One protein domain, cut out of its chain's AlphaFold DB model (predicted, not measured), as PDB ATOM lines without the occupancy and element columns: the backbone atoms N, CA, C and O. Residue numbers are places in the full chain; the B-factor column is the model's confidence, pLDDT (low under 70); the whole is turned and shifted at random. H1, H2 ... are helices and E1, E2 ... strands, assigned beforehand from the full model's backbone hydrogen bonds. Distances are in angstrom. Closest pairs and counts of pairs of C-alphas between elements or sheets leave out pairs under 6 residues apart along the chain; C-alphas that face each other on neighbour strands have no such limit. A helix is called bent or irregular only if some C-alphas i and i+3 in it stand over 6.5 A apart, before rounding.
ATOM      1  N   THR A 214     235.074 223.313 111.872       69.12
ATOM      2  CA  THR A 214     233.689 223.449 111.449       69.12
ATOM      3  C   THR A 214     233.355 224.931 111.361       69.12
ATOM      4  O   THR A 214     232.953 225.552 112.342       69.12
ATOM      5  N   LYS A 215     233.587 225.492 110.176       86.06
ATOM      6  CA  LYS A 215     233.203 226.836 109.768       86.06
ATOM      7  C   LYS A 215     231.853 226.746 109.049       86.06
ATOM      8  O   LYS A 215     231.652 225.819 108.259       86.06
ATOM      9  N   PRO A 216     230.921 227.676 109.298       91.69
ATOM     10  CA  PRO A 216     229.654 227.707 108.585       91.69
ATOM     11  C   PRO A 216     229.875 228.077 107.116       91.69
ATOM     12  O   PRO A 216     230.455 229.119 106.821       91.69
ATOM     13  N   ARG A 217     229.376 227.245 106.197       94.00
ATOM     14  CA  ARG A 217     229.558 227.436 104.748       94.00
ATOM     15  C   ARG A 217     228.248 227.659 104.016       94.00
ATOM     16  O   ARG A 217     227.180 227.231 104.461       94.00
ATOM     17  N   THR A 218     228.336 228.320 102.875       94.25
ATOM     18  CA  THR A 218     227.266 228.395 101.888       94.25
ATOM     19  C   THR A 218     227.358 227.197 100.948       94.25
ATOM     20  O   THR A 218     228.353 227.021 100.251       94.25
ATOM     21  N   TYR A 219     226.310 226.381 100.895       96.00
ATOM     22  CA  TYR A 219     226.239 225.222 100.010       96.00
ATOM     23  C   TYR A 219     225.445 225.543  98.750       96.00
ATOM     24  O   TYR A 219     224.330 226.062  98.822       96.00
ATOM     25  N   ILE A 220     225.991 225.187  97.592       95.81
ATOM     26  CA  ILE A 220     225.322 225.297  96.297       95.81
ATOM     27  C   ILE A 220     225.177 223.884  95.744       95.81
ATOM     28  O   ILE A 220     226.141 223.306  95.257       95.81
ATOM     29  N   VAL A 221     223.979 223.313  95.844       96.81
ATOM     30  CA  VAL A 221     223.671 221.968  95.349       96.81
ATOM     31  C   VAL A 221     223.191 222.059  93.908       96.81
ATOM     32  O   VAL A 221     222.115 222.588  93.633       96.81
ATOM     33  N   VAL A 222     223.962 221.498  92.991       96.69
ATOM     34  CA  VAL A 222     223.689 221.459  91.559       96.69
ATOM     35  C   VAL A 222     223.402 220.023  91.127       96.69
ATOM     36  O   VAL A 222     224.014 219.070  91.606       96.69
ATOM     37  N   SER A 223     222.446 219.852  90.221       96.25
ATOM     38  CA  SER A 223     222.201 218.585  89.522       96.25
ATOM     39  C   SER A 223     221.426 218.850  88.239       96.25
ATOM     40  O   SER A 223     220.784 219.894  88.122       96.25
ATOM     41  N   TYR A 224     221.336 217.872  87.346       94.56
ATOM     42  CA  TYR A 224     220.417 217.945  86.208       94.56
ATOM     43  C   TYR A 224     218.982 217.469  86.532       94.56
ATOM     44  O   TYR A 224     218.184 217.202  85.639       94.56
ATOM     45  N   GLY A 225     218.610 217.383  87.815       90.25
ATOM     46  CA  GLY A 225     217.301 216.878  88.248       90.25
ATOM     47  C   GLY A 225     217.244 215.354  88.322       90.25
ATOM     48  O   GLY A 225     218.099 214.659  87.792       90.25
ATOM     49  N   GLY A 226     216.299 214.820  89.101       89.00
ATOM     50  CA  GLY A 226     216.174 213.370  89.320       89.00
ATOM     51  C   GLY A 226     217.316 212.722  90.127       89.00
ATOM     52  O   GLY A 226     217.247 211.538  90.424       89.00
ATOM     53  N   CYS A 227     218.332 213.484  90.551       92.75
ATOM     54  CA  CYS A 227     219.549 212.965  91.191       92.75
ATOM     55  C   CYS A 227     219.543 212.984  92.728       92.75
ATOM     56  O   CYS A 227     220.589 212.833  93.346       92.75
ATOM     57  N   GLY A 228     218.408 213.263  93.376       91.38
ATOM     58  CA  GLY A 228     218.356 213.414  94.838       91.38
ATOM     59  C   GLY A 228     218.874 214.756  95.376       91.38
ATOM     60  O   GLY A 228     219.040 214.907  96.584       91.38
ATOM     61  N   SER A 229     219.067 215.766  94.525       92.69
ATOM     62  CA  SER A 229     219.529 217.099  94.945       92.69
ATOM     63  C   SER A 229     218.636 217.771  95.988       92.69
ATOM     64  O   SER A 229     219.149 218.408  96.901       92.69
ATOM     65  N   LYS A 230     217.309 217.589  95.913       90.00
ATOM     66  CA  LYS A 230     216.376 218.123  96.923       90.00
ATOM     67  C   LYS A 230     216.537 217.456  98.288       90.00
ATOM     68  O   LYS A 230     216.319 218.099  99.308       90.00
ATOM     69  N   MET A 231     216.915 216.177  98.314       92.19
ATOM     70  CA  MET A 231     217.204 215.458  99.557       92.19
ATOM     71  C   MET A 231     218.470 216.012 100.209       92.19
ATOM     72  O   MET A 231     218.426 216.386 101.380       92.19
ATOM     73  N   LEU A 232     219.542 216.175  99.429       94.62
ATOM     74  CA  LEU A 232     220.795 216.750  99.911       94.62
ATOM     75  C   LEU A 232     220.620 218.209 100.369       94.62
ATOM     76  O   LEU A 232     220.978 218.545 101.494       94.62
ATOM     77  N   ALA A 233     220.022 219.061  99.531       93.44
ATOM     78  CA  ALA A 233     219.784 220.469  99.851       93.44
ATOM     79  C   ALA A 233     218.861 220.634 101.068       93.44
ATOM     80  O   ALA A 233     219.150 221.427 101.962       93.44
ATOM     81  N   GLY A 234     217.780 219.852 101.141       91.19
ATOM     82  CA  GLY A 234     216.859 219.872 102.273       91.19
ATOM     83  C   GLY A 234     217.521 219.461 103.588       91.19
ATOM     84  O   GLY A 234     217.286 220.104 104.607       91.19
ATOM     85  N   TRP A 235     218.365 218.424 103.578       94.38
ATOM     86  CA  TRP A 235     219.128 218.014 104.760       94.38
ATOM     87  C   TRP A 235     220.139 219.081 105.192       94.38
ATOM     88  O   TRP A 235     220.122 219.484 106.353       94.38
ATOM     89  N   LEU A 236     220.939 219.613 104.261       94.81
ATOM     90  CA  LEU A 236     221.892 220.691 104.551       94.81
ATOM     91  C   LEU A 236     221.197 221.927 105.140       94.81
ATOM     92  O   LEU A 236     221.702 222.527 106.083       94.81
ATOM     93  N   ALA A 237     220.019 222.286 104.624       91.50
ATOM     94  CA  ALA A 237     219.258 223.450 105.081       91.50
ATOM     95  C   ALA A 237     218.705 223.305 106.511       91.50
ATOM     96  O   ALA A 237     218.293 224.299 107.108       91.50
ATOM     97  N   GLN A 238     218.675 222.084 107.051       90.69
ATOM     98  CA  GLN A 238     218.211 221.783 108.409       90.69
ATOM     99  C   GLN A 238     219.354 221.667 109.413       90.69
ATOM    100  O   GLN A 238     219.102 221.610 110.617       90.69
ATOM    101  N   LEU A 239     220.601 221.617 108.942       93.44
ATOM    102  CA  LEU A 239     221.742 221.601 109.837       93.44
ATOM    103  C   LEU A 239     221.804 222.915 110.634       93.44
ATOM    104  O   LEU A 239     221.444 223.980 110.121       93.44
ATOM    105  N   PRO A 240     222.302 222.871 111.882       93.75
ATOM    106  CA  PRO A 240     222.596 224.072 112.649       93.75
ATOM    107  C   PRO A 240     223.419 225.089 111.849       93.75
ATOM    108  O   PRO A 240     224.335 224.720 111.110       93.75
ATOM    109  N   ARG A 241     223.160 226.386 112.062       92.12
ATOM    110  CA  ARG A 241     223.829 227.474 111.322       92.12
ATOM    111  C   ARG A 241     225.349 227.491 111.464       92.12
ATOM    112  O   ARG A 241     226.004 228.019 110.580       92.12
ATOM    113  N   LYS A 242     225.903 226.866 112.514       93.81
ATOM    114  CA  LYS A 242     227.351 226.644 112.675       93.81
ATOM    115  C   LYS A 242     227.971 225.739 111.598       93.81
ATOM    116  O   LYS A 242     229.181 225.761 111.424       93.81
ATOM    117  N   TYR A 243     227.157 224.961 110.882       93.81
ATOM    118  CA  TYR A 243     227.592 224.084 109.793       93.81
ATOM    119  C   TYR A 243     227.175 224.614 108.417       93.81
ATOM    120  O   TYR A 243     227.973 224.585 107.481       93.81
ATOM    121  N   ALA A 244     225.943 225.121 108.289       93.75
ATOM    122  CA  ALA A 244     225.396 225.620 107.029       93.75
ATOM    123  C   ALA A 244     224.838 227.039 107.185       93.75
ATOM    124  O   ALA A 244     223.823 227.261 107.845       93.75
ATOM    125  N   LYS A 245     225.492 228.014 106.544       92.75
ATOM    126  CA  LYS A 245     225.059 229.415 106.526       92.75
ATOM    127  C   LYS A 245     223.866 229.595 105.596       92.75
ATOM    128  O   LYS A 245     222.825 230.076 106.030       92.75
ATOM    129  N   HIS A 246     224.004 229.187 104.339       91.38
ATOM    130  CA  HIS A 246     222.960 229.239 103.318       91.38
ATOM    131  C   HIS A 246     223.017 227.981 102.459       91.38
ATOM    132  O   HIS A 246     224.075 227.373 102.320       91.38
ATOM    133  N   VAL A 247     221.879 227.598 101.881       92.56
ATOM    134  CA  VAL A 247     221.792 226.464 100.958       92.56
ATOM    135  C   VAL A 247     220.998 226.893  99.736       92.56
ATOM    136  O   VAL A 247     219.913 227.458  99.867       92.56
ATOM    137  N   TYR A 248     221.557 226.616  98.564       92.19
ATOM    138  CA  TYR A 248     220.958 226.869  97.265       92.19
ATOM    139  C   TYR A 248     220.803 225.553  96.513       92.19
ATOM    140  O   TYR A 248     221.644 224.661  96.628       92.19
ATOM    141  N   HIS A 249     219.743 225.442  95.718       92.75
ATOM    142  CA  HIS A 249     219.514 224.303  94.835       92.75
ATOM    143  C   HIS A 249     219.326 224.796  93.402       92.75
ATOM    144  O   HIS A 249     218.347 225.484  93.103       92.75
ATOM    145  N   PHE A 250     220.290 224.464  92.541       92.81
ATOM    146  CA  PHE A 250     220.386 224.919  91.157       92.81
ATOM    147  C   PHE A 250     220.270 223.762  90.158       92.81
ATOM    148  O   PHE A 250     220.582 222.602  90.443       92.81
ATOM    149  N   HIS A 251     219.842 224.137  88.956       92.69
ATOM    150  CA  HIS A 251     219.776 223.305  87.755       92.69
ATOM    151  C   HIS A 251     220.533 223.973  86.596       92.69
ATOM    152  O   HIS A 251     220.170 223.830  85.436       92.69
ATOM    153  N   ASP A 252     221.569 224.744  86.930       92.06
ATOM    154  CA  ASP A 252     222.394 225.452  85.958       92.06
ATOM    155  C   ASP A 252     223.419 224.495  85.349       92.06
ATOM    156  O   ASP A 252     224.168 223.850  86.077       92.06
ATOM    157  N   LYS A 253     223.430 224.386  84.021       92.25
ATOM    158  CA  LYS A 253     224.311 223.485  83.270       92.25
ATOM    159  C   LYS A 253     225.747 224.003  83.167       92.25
ATOM    160  O   LYS A 253     226.648 223.239  82.827       92.25
ATOM    161  N   ARG A 254     225.967 225.296  83.407       91.44
ATOM    162  CA  ARG A 254     227.248 225.958  83.161       91.44
ATOM    163  C   ARG A 254     227.799 226.500  84.477       91.44
ATOM    164  O   ARG A 254     227.367 227.576  84.897       91.44
ATOM    165  N   PRO A 255     228.748 225.804  85.127       93.50
ATOM    166  CA  PRO A 255     229.436 226.405  86.256       93.50
ATOM    167  C   PRO A 255     230.141 227.680  85.764       93.50
ATOM    168  O   PRO A 255     230.757 227.664  84.696       93.50
ATOM    169  N   PRO A 256     230.015 228.814  86.474       93.75
ATOM    170  CA  PRO A 256     230.714 230.030  86.089       93.75
ATOM    171  C   PRO A 256     232.218 229.838  86.263       93.75
ATOM    172  O   PRO A 256     232.642 229.080  87.126       93.75
ATOM    173  N   ASP A 257     233.016 230.602  85.524       91.62
ATOM    174  CA  ASP A 257     234.474 230.640  85.691       91.62
ATOM    175  C   ASP A 257     234.914 231.238  87.033       91.62
ATOM    176  O   ASP A 257     235.971 230.911  87.564       91.62
ATOM    177  N   ILE A 258     234.124 232.174  87.556       92.56
ATOM    178  CA  ILE A 258     234.403 232.889  88.798       92.56
ATOM    179  C   ILE A 258     233.193 232.698  89.693       92.56
ATOM    180  O   ILE A 258     232.089 233.124  89.341       92.56
ATOM    181  N   LEU A 259     233.402 232.078  90.853       92.50
ATOM    182  CA  LEU A 259     232.362 231.986  91.861       92.50
ATOM    183  C   LEU A 259     232.116 233.380  92.444       92.50
ATOM    184  O   LEU A 259     233.038 234.061  92.895       92.50
ATOM    185  N   ARG A 260     230.861 233.819  92.404       92.38
ATOM    186  CA  ARG A 260     230.433 235.134  92.883       92.38
ATOM    187  C   ARG A 260     229.472 234.976  94.043       92.38
ATOM    188  O   ARG A 260     228.780 233.963  94.153       92.38
ATOM    189  N   GLU A 261     229.446 235.978  94.909       90.00
ATOM    190  CA  GLU A 261     228.575 235.959  96.073       90.00
ATOM    191  C   GLU A 261     227.109 235.854  95.662       90.00
ATOM    192  O   GLU A 261     226.657 236.486  94.703       90.00
ATOM    193  N   LEU A 262     226.354 235.053  96.405       87.44
ATOM    194  CA  LEU A 262     224.923 234.907  96.196       87.44
ATOM    195  C   LEU A 262     224.168 235.736  97.240       87.44
ATOM    196  O   LEU A 262     224.543 235.721  98.415       87.44
ATOM    197  N   PRO A 263     223.084 236.435  96.854       83.38
ATOM    198  CA  PRO A 263     222.214 237.071  97.835       83.38
ATOM    199  C   PRO A 263     221.603 235.992  98.733       83.38
ATOM    200  O   PRO A 263     221.435 234.864  98.254       83.38
ATOM    201  N   PRO A 264     221.219 236.303  99.985       79.94
ATOM    202  CA  PRO A 264     220.544 235.350 100.858       79.94
ATOM    203  C   PRO A 264     219.432 234.611 100.108       79.94
ATOM    204  O   PRO A 264     218.714 235.226  99.310       79.94
ATOM    205  N   PRO A 265     219.306 233.292 100.307       75.88
ATOM    206  CA  PRO A 265     218.399 232.511  99.498       75.88
ATOM    207  C   PRO A 265     216.958 232.978  99.765       75.88
ATOM    208  O   PRO A 265     216.641 233.381 100.893       75.88
ATOM    209  N   PRO A 266     216.084 232.965  98.744       69.38
ATOM    210  CA  PRO A 266     214.717 233.448  98.890       69.38
ATOM    211  C   PRO A 266     213.984 232.674  99.990       69.38
ATOM    212  O   PRO A 266     214.333 231.535 100.312       69.38
ATOM    213  N   ARG A 267     212.940 233.279 100.573       69.62
ATOM    214  CA  ARG A 267     212.114 232.583 101.572       69.62
ATOM    215  C   ARG A 267     211.632 231.237 100.998       69.62
ATOM    216  O   ARG A 267     211.304 231.191  99.810       69.62
ATOM    217  N   PRO A 268     211.576 230.157 101.806       68.62
ATOM    218  CA  PRO A 268     211.185 228.835 101.328       68.62
ATOM    219  C   PRO A 268     209.870 228.894 100.543       68.62
ATOM    220  O   PRO A 268     208.830 229.281 101.080       68.62
ATOM    221  N   SER A 269     209.919 228.536  99.260       63.84
ATOM    222  CA  SER A 269     208.743 228.585  98.393       63.84
ATOM    223  C   SER A 269     207.868 227.345  98.595       63.84
ATOM    224  O   SER A 269     208.306 226.316  99.110       63.84
ATOM    225  N   THR A 270     206.606 227.404  98.167       57.75
ATOM    226  CA  THR A 270     205.718 226.226  98.149       57.75
ATOM    227  C   THR A 270     206.176 225.146  97.164       57.75
ATOM    228  O   THR A 270     205.792 223.984  97.335       57.75
ATOM    229  N   ARG A 271     206.977 225.524  96.155       60.59
ATOM    230  CA  ARG A 271     207.448 224.676  95.046       60.59
ATOM    231  C   ARG A 271     208.699 223.869  95.396       60.59
ATOM    232  O   ARG A 271     208.945 222.821  94.796       60.59
ATOM    233  N   GLU A 272     209.467 224.328  96.377       68.19
ATOM    234  CA  GLU A 272     210.728 223.704  96.763       68.19
ATOM    235  C   GLU A 272     210.567 222.924  98.049       68.19
ATOM    236  O   GLU A 272     210.563 223.478  99.145       68.19
ATOM    237  N   ARG A 273     210.372 221.615  97.885       69.31
ATOM    238  CA  ARG A 273     210.147 220.675  98.974       69.31
ATOM    239  C   ARG A 273     211.136 219.524  98.908       69.31
ATOM    240  O   ARG A 273     211.408 219.010  97.819       69.31
ATOM    241  N   ASP A 274     211.680 219.143 100.058       69.56
ATOM    242  CA  ASP A 274     212.495 217.938 100.183       69.56
ATOM    243  C   ASP A 274     211.615 216.675 100.074       69.56
ATOM    244  O   ASP A 274     210.394 216.746  99.899       69.56
ATOM    245  N   PHE A 275     212.233 215.499 100.170       63.03
ATOM    246  CA  PHE A 275     211.540 214.205 100.109       63.03
ATOM    247  C   PHE A 275     210.522 213.986 101.246       63.03
ATOM    248  O   PHE A 275     209.673 213.109 101.137       63.03
ATOM    249  N   ARG A 276     210.560 214.802 102.309       66.31
ATOM    250  CA  ARG A 276     209.605 214.812 103.434       66.31
ATOM    251  C   ARG A 276     208.569 215.929 103.284       66.31
ATOM    252  O   ARG A 276     207.961 216.351 104.262       66.31
ATOM    253  N   ALA A 277     208.417 216.461 102.071       70.56
ATOM    254  CA  ALA A 277     207.562 217.595 101.743       70.56
ATOM    255  C   ALA A 277     207.907 218.904 102.490       70.56
ATOM    256  O   ALA A 277     207.099 219.840 102.490       70.56
ATOM    257  N   ARG A 278     209.101 219.015 103.090       70.44
ATOM    258  CA  ARG A 278     209.505 220.203 103.854       70.44
ATOM    259  C   ARG A 278     210.052 221.275 102.942       70.44
ATOM    260  O   ARG A 278     210.881 220.992 102.081       70.44
ATOM    261  N   ARG A 279     209.606 222.511 103.154       75.94
ATOM    262  CA  ARG A 279     210.026 223.641 102.329       75.94
ATOM    263  C   ARG A 279     211.483 223.991 102.601       75.94
ATOM    264  O   ARG A 279     211.888 224.076 103.758       75.94
ATOM    265  N   PHE A 280     212.240 224.249 101.547       68.69
ATOM    266  CA  PHE A 280     213.584 224.803 101.648       68.69
ATOM    267  C   PHE A 280     213.784 225.876 100.568       68.69
ATOM    268  O   PHE A 280     213.023 225.921  99.598       68.69
ATOM    269  N   PRO A 281     214.751 226.790 100.731       63.66
ATOM    270  CA  PRO A 281     215.073 227.743  99.682       63.66
ATOM    271  C   PRO A 281     215.611 227.007  98.450       63.66
ATOM    272  O   PRO A 281     216.632 226.329  98.523       63.66
ATOM    273  N   GLY A 282     214.931 227.125  97.316       60.09
ATOM    274  CA  GLY A 282     215.356 226.492  96.073       60.09
ATOM    275  C   GLY A 282     214.963 227.327  94.863       60.09
ATOM    276  O   GLY A 282     214.198 228.290  94.984       60.09
ATOM    277  N   GLY A 283     215.508 226.953  93.711       65.06
ATOM    278  CA  GLY A 283     215.380 227.716  92.482       65.06
ATOM    279  C   GLY A 283     216.411 228.838  92.423       65.06
ATOM    280  O   GLY A 283     216.482 229.712  93.287       65.06
ATOM    281  N   GLY A 284     217.245 228.804  91.389       73.94
ATOM    282  CA  GLY A 284     218.248 229.827  91.148       73.94
ATOM    283  C   GLY A 284     219.270 229.397  90.108       73.94
ATOM    284  O   GLY A 284     219.235 228.274  89.599       73.94
ATOM    285  N   ARG A 285     220.150 230.339  89.788       82.75
ATOM    286  CA  ARG A 285     221.247 230.213  88.830       82.75
ATOM    287  C   ARG A 285     222.443 230.981  89.359       82.75
ATOM    288  O   ARG A 285     222.284 231.857  90.219       82.75
ATOM    289  N   PHE A 286     223.619 230.675  88.831       86.81
ATOM    290  CA  PHE A 286     224.782 231.502  89.109       86.81
ATOM    291  C   PHE A 286     224.553 232.907  88.546       86.81
ATOM    292  O   PHE A 286     224.017 233.074  87.451       86.81
ATOM    293  N   ARG A 287     224.921 233.930  89.319       80.19
ATOM    294  CA  ARG A 287     224.824 235.327  88.886       80.19
ATOM    295  C   ARG A 287     226.165 235.810  88.366       80.19
ATOM    296  O   ARG A 287     227.210 235.448  88.899       80.19
ATOM    297  N   THR A 288     226.121 236.673  87.362       77.62
ATOM    298  CA  THR A 288     227.312 237.309  86.785       77.62
ATOM    299  C   THR A 288     227.584 238.698  87.361       77.62
ATOM    300  O   THR A 288     228.705 239.181  87.240       77.62
ATOM    301  N   GLU A 289     226.593 239.335  87.991       80.50
ATOM    302  CA  GLU A 289     226.670 240.751  88.396       80.50
ATOM    303  C   GLU A 289     227.230 240.982  89.809       80.50
ATOM    304  O   GLU A 289     227.627 242.097  90.137       80.50
ATOM    305  N   THR A 290     227.252 239.966  90.674       85.88
ATOM    306  CA  THR A 290     227.700 240.114  92.069       85.88
ATOM    307  C   THR A 290     229.218 240.053  92.188       85.88
ATOM    308  O   THR A 290     229.901 239.559  91.293       85.88
ATOM    309  N   LYS A 291     229.789 240.561  93.286       90.19
ATOM    310  CA  LYS A 291     231.247 240.532  93.480       90.19
ATOM    311  C   LYS A 291     231.778 239.087  93.583       90.19
ATOM    312  O   LYS A 291     231.057 238.216  94.080       90.19
ATOM    313  N   PRO A 292     233.005 238.810  93.104       92.75
ATOM    314  CA  PRO A 292     233.666 237.525  93.323       92.75
ATOM    315  C   PRO A 292     233.713 237.158  94.806       92.75
ATOM    316  O   PRO A 292     233.832 238.034  95.662       92.75
ATOM    317  N   VAL A 293     233.624 235.863  95.099       91.44
ATOM    318  CA  VAL A 293     233.824 235.345  96.453       91.44
ATOM    319  C   VAL A 293     235.274 235.595  96.867       91.44
ATOM    320  O   VAL A 293     236.191 235.200  96.152       91.44
ATOM    321  N   ALA A 294     235.470 236.247  98.015       88.94
ATOM    322  CA  ALA A 294     236.803 236.549  98.536       88.94
ATOM    323  C   ALA A 294     237.508 235.303  99.101       88.94
ATOM    324  O   ALA A 294     238.678 235.078  98.810       88.94
ATOM    325  N   ASP A 295     236.785 234.484  99.873       89.56
ATOM    326  CA  ASP A 295     237.276 233.224 100.436       89.56
ATOM    327  C   ASP A 295     236.458 232.054  99.877       89.56
ATOM    328  O   ASP A 295     235.296 231.857 100.236       89.56
ATOM    329  N   LEU A 296     237.056 231.264  98.980       89.44
ATOM    330  CA  LEU A 296     236.393 230.089  98.411       89.44
ATOM    331  C   LEU A 296     236.039 229.044  99.482       89.44
ATOM    332  O   LEU A 296     235.127 228.250  99.254       89.44
ATOM    333  N   ASP A 297     236.684 229.057 100.656       89.44
ATOM    334  CA  ASP A 297     236.326 228.158 101.751       89.44
ATOM    335  C   ASP A 297     234.964 228.490 102.383       89.44
ATOM    336  O   ASP A 297     234.336 227.606 102.971       89.44
ATOM    337  N   ASP A 298     234.449 229.714 102.202       91.75
ATOM    338  CA  ASP A 298     233.086 230.088 102.608       91.75
ATOM    339  C   ASP A 298     232.008 229.360 101.795       91.75
ATOM    340  O   ASP A 298     230.836 229.352 102.187       91.75
ATOM    341  N   TYR A 299     232.379 228.749 100.668       94.19
ATOM    342  CA  TYR A 299     231.460 228.101  99.745       94.19
ATOM    343  C   TYR A 299     231.801 226.624  99.534       94.19
ATOM    344  O   TYR A 299     232.946 226.176  99.599       94.19
ATOM    345  N   ARG A 300     230.761 225.836  99.260       95.38
ATOM    346  CA  ARG A 300     230.866 224.459  98.773       95.38
ATOM    347  C   ARG A 300     229.904 224.268  97.617       95.38
ATOM    348  O   ARG A 300     228.688 224.235  97.812       95.38
ATOM    349  N   VAL A 301     230.455 224.146  96.413       97.00
ATOM    350  CA  VAL A 301     229.686 223.782  95.221       97.00
ATOM    351  C   VAL A 301     229.643 222.264  95.146       97.00
ATOM    352  O   VAL A 301     230.677 221.605  95.076       97.00
ATOM    353  N   LEU A 302     228.437 221.713  95.215       98.19
ATOM    354  CA  LEU A 302     228.178 220.283  95.248       98.19
ATOM    355  C   LEU A 302     227.457 219.900  93.963       98.19
ATOM    356  O   LEU A 302     226.357 220.388  93.721       98.19
ATOM    357  N   TYR A 303     228.025 219.005  93.170       98.38
ATOM    358  CA  TYR A 303     227.344 218.434  92.017       98.38
ATOM    359  C   TYR A 303     226.921 217.002  92.329       98.38
ATOM    360  O   TYR A 303     227.759 216.112  92.394       98.38
ATOM    361  N   ILE A 304     225.625 216.763  92.527       97.88
ATOM    362  CA  ILE A 304     225.098 215.410  92.744       97.88
ATOM    363  C   ILE A 304     224.515 214.851  91.447       97.88
ATOM    364  O   ILE A 304     223.641 215.464  90.830       97.88
ATOM    365  N   PHE A 305     224.982 213.667  91.058       97.19
ATOM    366  CA  PHE A 305     224.589 212.983  89.826       97.19
ATOM    367  C   PHE A 305     224.135 211.547  90.098       97.19
ATOM    368  O   PHE A 305     224.566 210.910  91.061       97.19
ATOM    369  N   LYS A 306     223.248 211.039  89.239       94.62
ATOM    370  CA  LYS A 306     222.643 209.702  89.308       94.62
ATOM    371  C   LYS A 306     222.739 209.022  87.937       94.62
ATOM    372  O   LYS A 306     223.309 209.569  87.009       94.62
ATOM    373  N   ASP A 307     222.237 207.806  87.796       94.12
ATOM    374  CA  ASP A 307     222.030 207.221  86.475       94.12
ATOM    375  C   ASP A 307     221.085 208.148  85.673       94.12
ATOM    376  O   ASP A 307     219.985 208.442  86.160       94.12
ATOM    377  N   PRO A 308     221.498 208.652  84.495       93.81
ATOM    378  CA  PRO A 308     220.679 209.556  83.695       93.81
ATOM    379  C   PRO A 308     219.369 208.907  83.232       93.81
ATOM    380  O   PRO A 308     218.371 209.612  83.117       93.81
ATOM    381  N   TYR A 318     208.800 219.134  79.541       89.81
ATOM    382  CA  TYR A 318     209.167 220.402  78.923       89.81
ATOM    383  C   TYR A 318     209.648 221.453  79.934       89.81
ATOM    384  O   TYR A 318     210.702 222.062  79.754       89.81
ATOM    385  N   GLY A 319     208.923 221.626  81.044       89.38
ATOM    386  CA  GLY A 319     209.313 222.573  82.089       89.38
ATOM    387  C   GLY A 319     210.673 222.243  82.711       89.38
ATOM    388  O   GLY A 319     211.470 223.143  82.958       89.38
ATOM    389  N   HIS A 320     210.977 220.956  82.918       89.38
ATOM    390  CA  HIS A 320     212.286 220.535  83.431       89.38
ATOM    391  C   HIS A 320     213.392 220.761  82.401       89.38
ATOM    392  O   HIS A 320     214.425 221.328  82.738       89.38
ATOM    393  N   CYS A 321     213.138 220.411  81.139       92.56
ATOM    394  CA  CYS A 321     214.041 220.705  80.032       92.56
ATOM    395  C   CYS A 321     214.420 222.196  80.001       92.56
ATOM    396  O   CYS A 321     215.602 222.536  79.962       92.56
ATOM    397  N   LYS A 322     213.434 223.100  80.111       90.75
ATOM    398  CA  LYS A 322     213.681 224.549  80.142       90.75
ATOM    399  C   LYS A 322     214.526 224.976  81.333       90.75
ATOM    400  O   LYS A 322     215.398 225.827  81.191       90.75
ATOM    401  N   HIS A 323     214.288 224.397  82.510       87.62
ATOM    402  CA  HIS A 323     215.082 224.720  83.692       87.62
ATOM    403  C   HIS A 323     216.562 224.358  83.534       87.62
ATOM    404  O   HIS A 323     217.390 225.057  84.113       87.62
ATOM    405  N   LEU A 324     216.875 223.330  82.737       90.62
ATOM    406  CA  LEU A 324     218.236 222.895  82.419       90.62
ATOM    407  C   LEU A 324     218.905 223.677  81.276       90.62
ATOM    408  O   LEU A 324     220.040 223.359  80.929       90.62
ATOM    409  N   ASP A 325     218.224 224.659  80.675       90.31
ATOM    410  CA  ASP A 325     218.621 225.261  79.390       90.31
ATOM    411  C   ASP A 325     218.775 224.218  78.264       90.31
ATOM    412  O   ASP A 325     219.713 224.277  77.464       90.31
ATOM    413  N   GLY A 326     217.873 223.232  78.217       91.44
ATOM    414  CA  GLY A 326     217.813 222.254  77.131       91.44
ATOM    415  C   GLY A 326     217.230 222.820  75.829       91.44
ATOM    416  O   GLY A 326     216.628 223.897  75.796       91.44
ATOM    417  N   ASP A 327     217.364 222.055  74.748       93.69
ATOM    418  CA  ASP A 327     216.754 222.333  73.444       93.69
ATOM    419  C   ASP A 327     215.314 221.794  73.381       93.69
ATOM    420  O   ASP A 327     215.007 220.754  72.795       93.69
ATOM    421  N   CYS A 328     214.412 222.474  74.081       91.06
ATOM    422  CA  CYS A 328     213.072 221.952  74.355       91.06
ATOM    423  C   CYS A 328     212.055 222.218  73.237       91.06
ATOM    424  O   CYS A 328     210.934 221.721  73.320       91.06
ATOM    425  N   GLY A 329     212.406 223.012  72.220       91.19
ATOM    426  CA  GLY A 329     211.451 223.485  71.216       91.19
ATOM    427  C   GLY A 329     210.249 224.209  71.839       91.19
ATOM    428  O   GLY A 329     210.393 224.950  72.816       91.19
ATOM    429  N   MET A 348     217.927 217.382  76.456       94.12
ATOM    430  CA  MET A 348     218.116 217.812  77.847       94.12
ATOM    431  C   MET A 348     219.550 218.290  78.097       94.12
ATOM    432  O   MET A 348     219.806 219.065  79.017       94.12
ATOM    433  N   GLY A 349     220.492 217.826  77.272       94.88
ATOM    434  CA  GLY A 349     221.892 218.182  77.341       94.88
ATOM    435  C   GLY A 349     222.585 217.640  78.590       94.88
ATOM    436  O   GLY A 349     223.467 218.328  79.113       94.88
ATOM    437  N   LEU A 350     222.177 216.458  79.070       95.38
ATOM    438  CA  LEU A 350     222.707 215.827  80.279       95.38
ATOM    439  C   LEU A 350     224.187 215.470  80.154       95.38
ATOM    440  O   LEU A 350     224.902 215.592  81.147       95.38
ATOM    441  N   LEU A 351     224.663 215.083  78.963       93.75
ATOM    442  CA  LEU A 351     226.083 214.770  78.748       93.75
ATOM    443  C   LEU A 351     226.954 215.985  79.047       93.75
ATOM    444  O   LEU A 351     227.796 215.949  79.939       93.75
ATOM    445  N   ALA A 352     226.679 217.092  78.362       94.31
ATOM    446  CA  ALA A 352     227.423 218.326  78.561       94.31
ATOM    447  C   ALA A 352     227.241 218.893  79.982       94.31
ATOM    448  O   ALA A 352     228.151 219.533  80.496       94.31
ATOM    449  N   PHE A 353     226.101 218.646  80.643       96.56
ATOM    450  CA  PHE A 353     225.922 219.001  82.057       96.56
ATOM    451  C   PHE A 353     226.883 218.196  82.935       96.56
ATOM    452  O   PHE A 353     227.632 218.764  83.726       96.56
ATOM    453  N   PHE A 354     226.879 216.874  82.784       97.06
ATOM    454  CA  PHE A 354     227.750 215.987  83.540       97.06
ATOM    455  C   PHE A 354     229.224 216.334  83.338       97.06
ATOM    456  O   PHE A 354     229.968 216.450  84.309       97.06
ATOM    457  N   GLU A 355     229.642 216.572  82.100       95.62
ATOM    458  CA  GLU A 355     231.020 216.934  81.778       95.62
ATOM    459  C   GLU A 355     231.428 218.278  82.365       95.62
ATOM    460  O   GLU A 355     232.513 218.375  82.939       95.62
ATOM    461  N   ALA A 356     230.556 219.285  82.301       95.88
ATOM    462  CA  ALA A 356     230.846 220.609  82.837       95.88
ATOM    463  C   ALA A 356     231.132 220.590  84.345       95.88
ATOM    464  O   ALA A 356     231.936 221.383  84.812       95.88
ATOM    465  N   TYR A 357     230.520 219.676  85.103       97.12
ATOM    466  CA  TYR A 357     230.701 219.583  86.557       97.12
ATOM    467  C   TYR A 357     231.653 218.468  87.017       97.12
ATOM    468  O   TYR A 357     231.889 218.333  88.217       97.12
ATOM    469  N   THR A 358     232.182 217.657  86.099       96.06
ATOM    470  CA  THR A 358     233.142 216.576  86.417       96.06
ATOM    471  C   THR A 358     234.508 216.750  85.758       96.06
ATOM    472  O   THR A 358     235.413 215.961  86.016       96.06
ATOM    473  N   SER A 359     234.667 217.773  84.920       93.12
ATOM    474  CA  SER A 359     235.950 218.165  84.325       93.12
ATOM    475  C   SER A 359     236.627 219.254  85.161       93.12
ATOM    476  O   SER A 359     235.895 220.020  85.788       93.12
ATOM    477  N   PRO A 360     237.969 219.389  85.114       91.81
ATOM    478  CA  PRO A 360     238.720 220.381  85.882       91.81
ATOM    479  C   PRO A 360     238.108 221.789  85.882       91.81
ATOM    480  O   PRO A 360     237.855 222.347  84.812       91.81
ATOM    481  N   GLN A 361     237.898 222.366  87.067       91.69
ATOM    482  CA  GLN A 361     237.304 223.698  87.250       91.69
ATOM    483  C   GLN A 361     238.271 224.722  87.861       91.69
ATOM    484  O   GLN A 361     239.308 224.392  88.430       91.69
ATOM    485  N   LYS A 362     237.909 226.011  87.762       90.38
ATOM    486  CA  LYS A 362     238.672 227.128  88.361       90.38
ATOM    487  C   LYS A 362     238.491 227.248  89.881       90.38
ATOM    488  O   LYS A 362     239.214 227.998  90.529       90.38
ATOM    489  N   TYR A 363     237.520 226.537  90.441       91.94
ATOM    490  CA  TYR A 363     237.299 226.371  91.874       91.94
ATOM    491  C   TYR A 363     236.788 224.950  92.126       91.94
ATOM    492  O   TYR A 363     236.157 224.372  91.242       91.94
ATOM    493  N   PRO A 364     237.021 224.396  93.324       93.06
ATOM    494  CA  PRO A 364     236.675 223.015  93.628       93.06
ATOM    495  C   PRO A 364     235.164 222.779  93.546       93.06
ATOM    496  O   PRO A 364     234.379 223.437  94.240       93.06
ATOM    497  N   ILE A 365     234.761 221.787  92.752       96.81
ATOM    498  CA  ILE A 365     233.398 221.252  92.754       96.81
ATOM    499  C   ILE A 365     233.423 219.843  93.337       96.81
ATOM    500  O   ILE A 365     234.065 218.943  92.802       96.81
ATOM    501  N   VAL A 366     232.674 219.626  94.418       97.69
ATOM    502  CA  VAL A 366     232.517 218.298  95.018       97.69
ATOM    503  C   VAL A 366     231.451 217.531  94.244       97.69
ATOM    504  O   VAL A 366     230.250 217.755  94.399       97.69
ATOM    505  N   ALA A 367     231.901 216.616  93.401       98.12
ATOM    506  CA  ALA A 367     231.085 215.711  92.616       98.12
ATOM    507  C   ALA A 367     230.694 214.482  93.463       98.12
ATOM    508  O   ALA A 367     231.539 213.725  93.941       98.12
ATOM    509  N   LEU A 368     229.390 214.299  93.660       98.31
ATOM    510  CA  LEU A 368     228.766 213.306  94.527       98.31
ATOM    511  C   LEU A 368     228.014 212.261  93.700       98.31
ATOM    512  O   LEU A 368     227.000 212.557  93.061       98.31
ATOM    513  N   ASN A 369     228.477 211.017  93.766       97.69
ATOM    514  CA  ASN A 369     227.854 209.901  93.068       97.69
ATOM    515  C   ASN A 369     226.717 209.314  93.907       97.69
ATOM    516  O   ASN A 369     226.971 208.550  94.844       97.69
ATOM    517  N   TYR A 370     225.470 209.630  93.541       95.75
ATOM    518  CA  TYR A 370     224.260 209.201  94.252       95.75
ATOM    519  C   TYR A 370     224.288 207.712  94.612       95.75
ATOM    520  O   TYR A 370     223.995 207.335  95.742       95.75
ATOM    521  N   HIS A 371     224.728 206.859  93.685       94.25
ATOM    522  CA  HIS A 371     224.708 205.403  93.844       94.25
ATOM    523  C   HIS A 371     225.625 204.865  94.939       94.25
ATOM    524  O   HIS A 371     225.400 203.756  95.420       94.25
ATOM    525  N   LYS A 372     226.650 205.633  95.320       95.75
ATOM    526  CA  LYS A 372     227.693 205.224  96.270       95.75
ATOM    527  C   LYS A 372     227.671 206.043  97.567       95.75
ATOM    528  O   LYS A 372     228.408 205.709  98.493       95.75
ATOM    529  N   LEU A 373     226.828 207.079  97.666       93.25
ATOM    530  CA  LEU A 373     226.764 207.984  98.825       93.25
ATOM    531  C   LEU A 373     226.603 207.240 100.153       93.25
ATOM    532  O   LEU A 373     227.356 207.463 101.097       93.25
ATOM    533  N   TRP A 374     225.623 206.339 100.229       94.31
ATOM    534  CA  TRP A 374     225.226 205.735 101.501       94.31
ATOM    535  C   TRP A 374     226.221 204.733 102.071       94.31
ATOM    536  O   TRP A 374     226.238 204.577 103.288       94.31
ATOM    537  N   GLN A 375     227.044 204.088 101.240       94.50
ATOM    538  CA  GLN A 375     228.127 203.223 101.730       94.50
ATOM    539  C   GLN A 375     229.393 204.014 102.090       94.50
ATOM    540  O   GLN A 375     230.332 203.444 102.624       94.50
ATOM    541  N   ASN A 376     229.430 205.319 101.800       95.56
ATOM    542  CA  ASN A 376     230.623 206.158 101.925       95.56
ATOM    543  C   ASN A 376     230.329 207.451 102.705       95.56
ATOM    544  O   ASN A 376     230.895 208.505 102.413       95.56
ATOM    545  N   ARG A 377     229.415 207.401 103.687       93.62
ATOM    546  CA  ARG A 377     228.911 208.604 104.379       93.62
ATOM    547  C   ARG A 377     230.012 209.417 105.052       93.62
ATOM    548  O   ARG A 377     229.936 210.639 105.033       93.62
ATOM    549  N   GLU A 378     231.034 208.775 105.613       90.94
ATOM    550  CA  GLU A 378     232.156 209.478 106.249       90.94
ATOM    551  C   GLU A 378     232.965 210.301 105.243       90.94
ATOM    552  O   GLU A 378     233.208 211.488 105.471       90.94
ATOM    553  N   ALA A 379     233.301 209.713 104.089       90.56
ATOM    554  CA  ALA A 379     233.967 210.423 102.999       90.56
ATOM    555  C   ALA A 379     233.106 211.587 102.482       90.56
ATOM    556  O   ALA A 379     233.623 212.669 102.209       90.56
ATOM    557  N   VAL A 380     231.784 211.395 102.413       94.81
ATOM    558  CA  VAL A 380     230.837 212.464 102.074       94.81
ATOM    559  C   VAL A 380     230.889 213.582 103.119       94.81
ATOM    560  O   VAL A 380     231.059 214.733 102.736       94.81
ATOM    561  N   MET A 381     230.805 213.288 104.423       95.00
ATOM    562  CA  MET A 381     230.888 214.322 105.470       95.00
ATOM    563  C   MET A 381     232.197 215.111 105.377       95.00
ATOM    564  O   MET A 381     232.171 216.341 105.383       95.00
ATOM    565  N   SER A 382     233.320 214.408 105.214       92.75
ATOM    566  CA  SER A 382     234.640 215.022 105.055       92.75
ATOM    567  C   SER A 382     234.682 215.986 103.865       92.75
ATOM    568  O   SER A 382     235.050 217.149 104.025       92.75
ATOM    569  N   ALA A 383     234.203 215.556 102.696       93.31
ATOM    570  CA  ALA A 383     234.178 216.377 101.486       93.31
ATOM    571  C   ALA A 383     233.247 217.594 101.589       93.31
ATOM    572  O   ALA A 383     233.515 218.651 101.017       93.31
ATOM    573  N   LEU A 384     232.165 217.471 102.361       93.88
ATOM    574  CA  LEU A 384     231.277 218.585 102.684       93.88
ATOM    575  C   LEU A 384     231.895 219.559 103.705       93.88
ATOM    576  O   LEU A 384     231.361 220.649 103.895       93.88
ATOM    577  N   GLY A 385     233.014 219.210 104.346       92.25
ATOM    578  CA  GLY A 385     233.596 219.983 105.444       92.25
ATOM    579  C   GLY A 385     232.767 219.893 106.729       92.25
ATOM    580  O   GLY A 385     232.711 220.855 107.500       92.25
ATOM    581  N   LEU A 386     232.092 218.760 106.930       93.75
ATOM    582  CA  LEU A 386     231.207 218.466 108.052       93.75
ATOM    583  C   LEU A 386     231.830 217.410 108.982       93.75
ATOM    584  O   LEU A 386     232.585 216.549 108.526       93.75
ATOM    585  N   PRO A 387     231.513 217.433 110.288       93.38
ATOM    586  CA  PRO A 387     232.016 216.431 111.216       93.38
ATOM    587  C   PRO A 387     231.375 215.066 110.940       93.38
ATOM    588  O   PRO A 387     230.182 214.974 110.639       93.38
ATOM    589  N   ALA A 388     232.156 213.995 111.112       90.81
ATOM    590  CA  ALA A 388     231.709 212.619 110.879       90.81
ATOM    591  C   ALA A 388     230.469 212.238 111.708       90.81
ATOM    592  O   ALA A 388     229.632 211.470 111.246       90.81
ATOM    593  N   SER A 389     230.286 212.842 112.889       92.25
ATOM    594  CA  SER A 389     229.110 212.626 113.743       92.25
ATOM    595  C   SER A 389     227.775 212.995 113.081       92.25
ATOM    596  O   SER A 389     226.740 212.483 113.495       92.25
ATOM    597  N   LEU A 390     227.769 213.827 112.030       94.50
ATOM    598  CA  LEU A 390     226.558 214.129 111.259       94.50
ATOM    599  C   LEU A 390     226.176 213.025 110.262       94.50
ATOM    600  O   LEU A 390     225.055 213.057 109.750       94.50
ATOM    601  N   ALA A 391     227.039 212.035 110.011       93.25
ATOM    602  CA  ALA A 391     226.757 210.931 109.091       93.25
ATOM    603  C   ALA A 391     225.530 210.097 109.510       93.25
ATOM    604  O   ALA A 391     224.807 209.587 108.648       93.25
ATOM    605  N   SER A 392     225.265 209.990 110.816       92.12
ATOM    606  CA  SER A 392     224.084 209.309 111.368       92.12
ATOM    607  C   SER A 392     222.781 210.055 111.064       92.12
ATOM    608  O   SER A 392     221.748 209.430 110.855       92.12
ATOM    609  N   SER A 393     222.841 211.387 110.969       93.19
ATOM    610  CA  SER A 393     221.707 212.244 110.600       93.19
ATOM    611  C   SER A 393     221.480 212.345 109.090       93.19
ATOM    612  O   SER A 393     220.498 212.954 108.655       93.19
ATOM    613  N   PHE A 394     222.408 211.813 108.284       93.56
ATOM    614  CA  PHE A 394     222.295 211.854 106.832       93.56
ATOM    615  C   PHE A 394     221.054 211.066 106.397       93.56
ATOM    616  O   PHE A 394     220.831 209.969 106.919       93.56
ATOM    617  N   PRO A 395     220.246 211.585 105.453       90.25
ATOM    618  CA  PRO A 395     219.011 210.933 105.055       90.25
ATOM    619  C   PRO A 395     219.252 209.494 104.621       90.25
ATOM    620  O   PRO A 395     220.199 209.201 103.883       90.25
ATOM    621  N   GLU A 396     218.364 208.599 105.036       89.06
ATOM    622  CA  GLU A 396     218.349 207.254 104.487       89.06
ATOM    623  C   GLU A 396     218.102 207.285 102.983       89.06
ATOM    624  O   GLU A 396     217.540 208.241 102.429       89.06
ATOM    625  N   ARG A 397     218.539 206.214 102.317       85.50
ATOM    626  CA  ARG A 397     218.268 206.024 100.901       85.50
ATOM    627  C   ARG A 397     216.783 205.774 100.730       85.50
ATOM    628  O   ARG A 397     216.315 204.644 100.734       85.50
ATOM    629  N   THR A 398     216.057 206.859 100.547       68.50
ATOM    630  CA  THR A 398     214.715 206.817 100.011       68.50
ATOM    631  C   THR A 398     214.874 206.922  98.507       68.50
ATOM    632  O   THR A 398     215.194 207.978  97.957       68.50
ATOM    633  N   GLU A 399     214.688 205.802  97.814       64.75
ATOM    634  CA  GLU A 399     214.237 205.914  96.438       64.75
ATOM    635  C   GLU A 399     212.864 206.561  96.564       64.75
ATOM    636  O   GLU A 399     211.893 205.888  96.908       64.75
ATOM    637  N   THR A 400     212.783 207.893  96.409       51.28
ATOM    638  CA  THR A 400     211.487 208.529  96.176       51.28
ATOM    639  C   THR A 400     210.867 207.693  95.094       51.28
ATOM    640  O   THR A 400     211.467 207.556  94.027       51.28
ATOM    641  N   VAL A 401     209.747 207.084  95.457       43.97
ATOM    642  CA  VAL A 401     208.948 206.134  94.706       43.97
ATOM    643  C   VAL A 401     208.422 206.894  93.485       43.97
ATOM    644  O   VAL A 401     207.299 207.369  93.426       43.97
ATOM    645  N   ARG A 402     209.358 207.156  92.580       50.72
ATOM    646  CA  ARG A 402     209.302 207.743  91.250       50.72
ATOM    647  C   ARG A 402     210.339 206.985  90.423       50.72
ATOM    648  O   ARG A 402     211.287 207.557  89.891       50.72
ATOM    649  N   ASN A 403     210.186 205.669  90.443       48.34
ATOM    650  CA  ASN A 403     210.711 204.742  89.449       48.34
ATOM    651  C   ASN A 403     209.625 204.543  88.378       48.34
ATOM    652  O   ASN A 403     208.573 205.170  88.470       48.34
ATOM    653  N   LEU A 437     233.284 206.474  88.536       94.94
ATOM    654  CA  LEU A 437     233.580 207.508  89.535       94.94
ATOM    655  C   LEU A 437     233.367 207.022  90.982       94.94
ATOM    656  O   LEU A 437     232.391 206.310  91.249       94.94
ATOM    657  N   PRO A 438     234.228 207.415  91.940       96.62
ATOM    658  CA  PRO A 438     234.049 207.117  93.368       96.62
ATOM    659  C   PRO A 438     232.780 207.772  93.945       96.62
ATOM    660  O   PRO A 438     232.044 208.467  93.248       96.62
ATOM    661  N   ALA A 439     232.498 207.537  95.231       95.62
ATOM    662  CA  ALA A 439     231.383 208.204  95.918       95.62
ATOM    663  C   ALA A 439     231.531 209.730  95.939       95.62
ATOM    664  O   ALA A 439     230.539 210.453  95.827       95.62
ATOM    665  N   VAL A 440     232.776 210.186  96.058       96.62
ATOM    666  CA  VAL A 440     233.169 211.588  96.069       96.62
ATOM    667  C   VAL A 440     234.362 211.759  95.141       96.62
ATOM    668  O   VAL A 440     235.363 211.060  95.286       96.62
ATOM    669  N   SER A 441     234.272 212.719  94.235       95.00
ATOM    670  CA  SER A 441     235.390 213.237  93.447       95.00
ATOM    671  C   SER A 441     235.392 214.759  93.516       95.00
ATOM    672  O   SER A 441     234.352 215.365  93.763       95.00
ATOM    673  N   VAL A 442     236.543 215.381  93.282       92.50
ATOM    674  CA  VAL A 442     236.639 216.838  93.141       92.50
ATOM    675  C   VAL A 442     237.059 217.137  91.713       92.50
ATOM    676  O   VAL A 442     238.034 216.558  91.235       92.50
ATOM    677  N   ALA A 443     236.268 217.972  91.047       85.50
ATOM    678  CA  ALA A 443     236.550 218.508  89.724       85.50
ATOM    679  C   ALA A 443     237.207 219.884  89.841       85.50
ATOM    680  O   ALA A 443     236.874 220.621  90.804       85.50
TER     681      ALA A 443
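This is residues 214 to 308, 318 to 329, 348 to 403 and 437 to 443 of the 443 residues of the protein "Hypothetical protein" of Pelagomonas calceolata (UniProt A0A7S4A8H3). What is the main picture? A strongly twisted sheet of five strands runs through the middle, with H1 and H5 over one face and H3 over the other, while a long unnamed stretch, residues 251 to 298, loops out past E2 and comes back to E3. H6 packs on H5 away from the sheet, and H2 lies off the sheet at another end. What is it made of, and how large is it? The printed part has 170 residues, of which 71 are in named elements, with six helices and five strands in the order E1 H1 E2 E3 H2 H3 E4 H4 H5 H6 E5; the class is mixed, helices and strands. The sheet order is E2 E1 E3 E4 E5, mixed, and the whole is compact, with a radius of gyration of the C-alphas of 15.1 A and spans of 47 by 42 by 34 A.

How do the strands pair? E1, residues 217 to 222, is parallel to E2, residues 244 to 250, at 15 degrees, with N 219 and O 246 within hydrogen-bond range at 2.8 A. E1 is also parallel to E3, residues 299 to 305, at 26 degrees, with N 222 and O 302 at 2.7 A. E3 is parallel to E4, residues 365 to 369, at 31 degrees, with N 368 and O 303 at 2.7 A, and E4 is antiparallel to E5, residues 440 to 442, at 155 degrees, with N 367 and O 441 at 2.8 A. Which helices are over the sheet? H1, residues 229 to 236, lies over E1 at a height of 7.9 A over the sheet, and E1, H1, E2 form a strand-helix-strand unit, two parallel neighbour strands with a helix between, whose crossover is right-handed. H3, residues 350 to 358, is on the opposite face at 10.3 A, its closest C-alphas to E3 being those of Tyr 357 and Tyr 303, 6.5 A apart. H5, residues 377 to 384, is on the same face as H1 at 9.4 A, its closest C-alphas to E4 being those of Ala 383 and Val 366, 6.9 A apart. Where are the other helices? H2, residues 318 to 323, is not on the sheet and touches no helix, and H4, residues 370 to 375, only grazes the sheet with residues 370 to 373. H6, residues 388 to 393, touches H5, the closest C-alphas being those of Ala 388 and Glu 378, 5.6 A apart. Are the helix backbones complete? In H1, H2, H3 and H5 every O i to N i+4 pair is within hydrogen-bond range; H4 and H6 each have 0 of 2, but 2 of 3 O i to N i+3 pairs. H4 is irregular, with C-alphas 371 and 374 7.7 A apart.

Where does the first strand begin, and how long are the strands? E1 begins at C-alpha 217, (229.558, 227.436, 104.748), and is 15.6 A long; E2 is 16.7 A, E3 19.3 A and E4 12.6 A. Where is the longest helix? H3 has 9 residues, is 12.1 A long and ends at C-alpha 358, (233.142, 216.576, 86.417). Where does the last element end? E5, 6.9 A long, ends at C-alpha 442, (236.639, 216.838, 93.141).

How far does it reach? The two C-alphas farthest apart are those of Gly 329 and Ser 389, 47.3 A. Where is it cut? Residues 309 to 317, 330 to 347 and 404 to 436 are not printed, with C-alpha gaps of 16.5 A, 11.0 A and 23.0 A. Which link is long, and where is confidence low? Of the links printed whole, E2 to E3 is long, with 48 residues. The mean pLDDT of the printed part is 88.1, and residue 214 and residues 266 to 276, 280 to 283 and 398 to 403 are under 70.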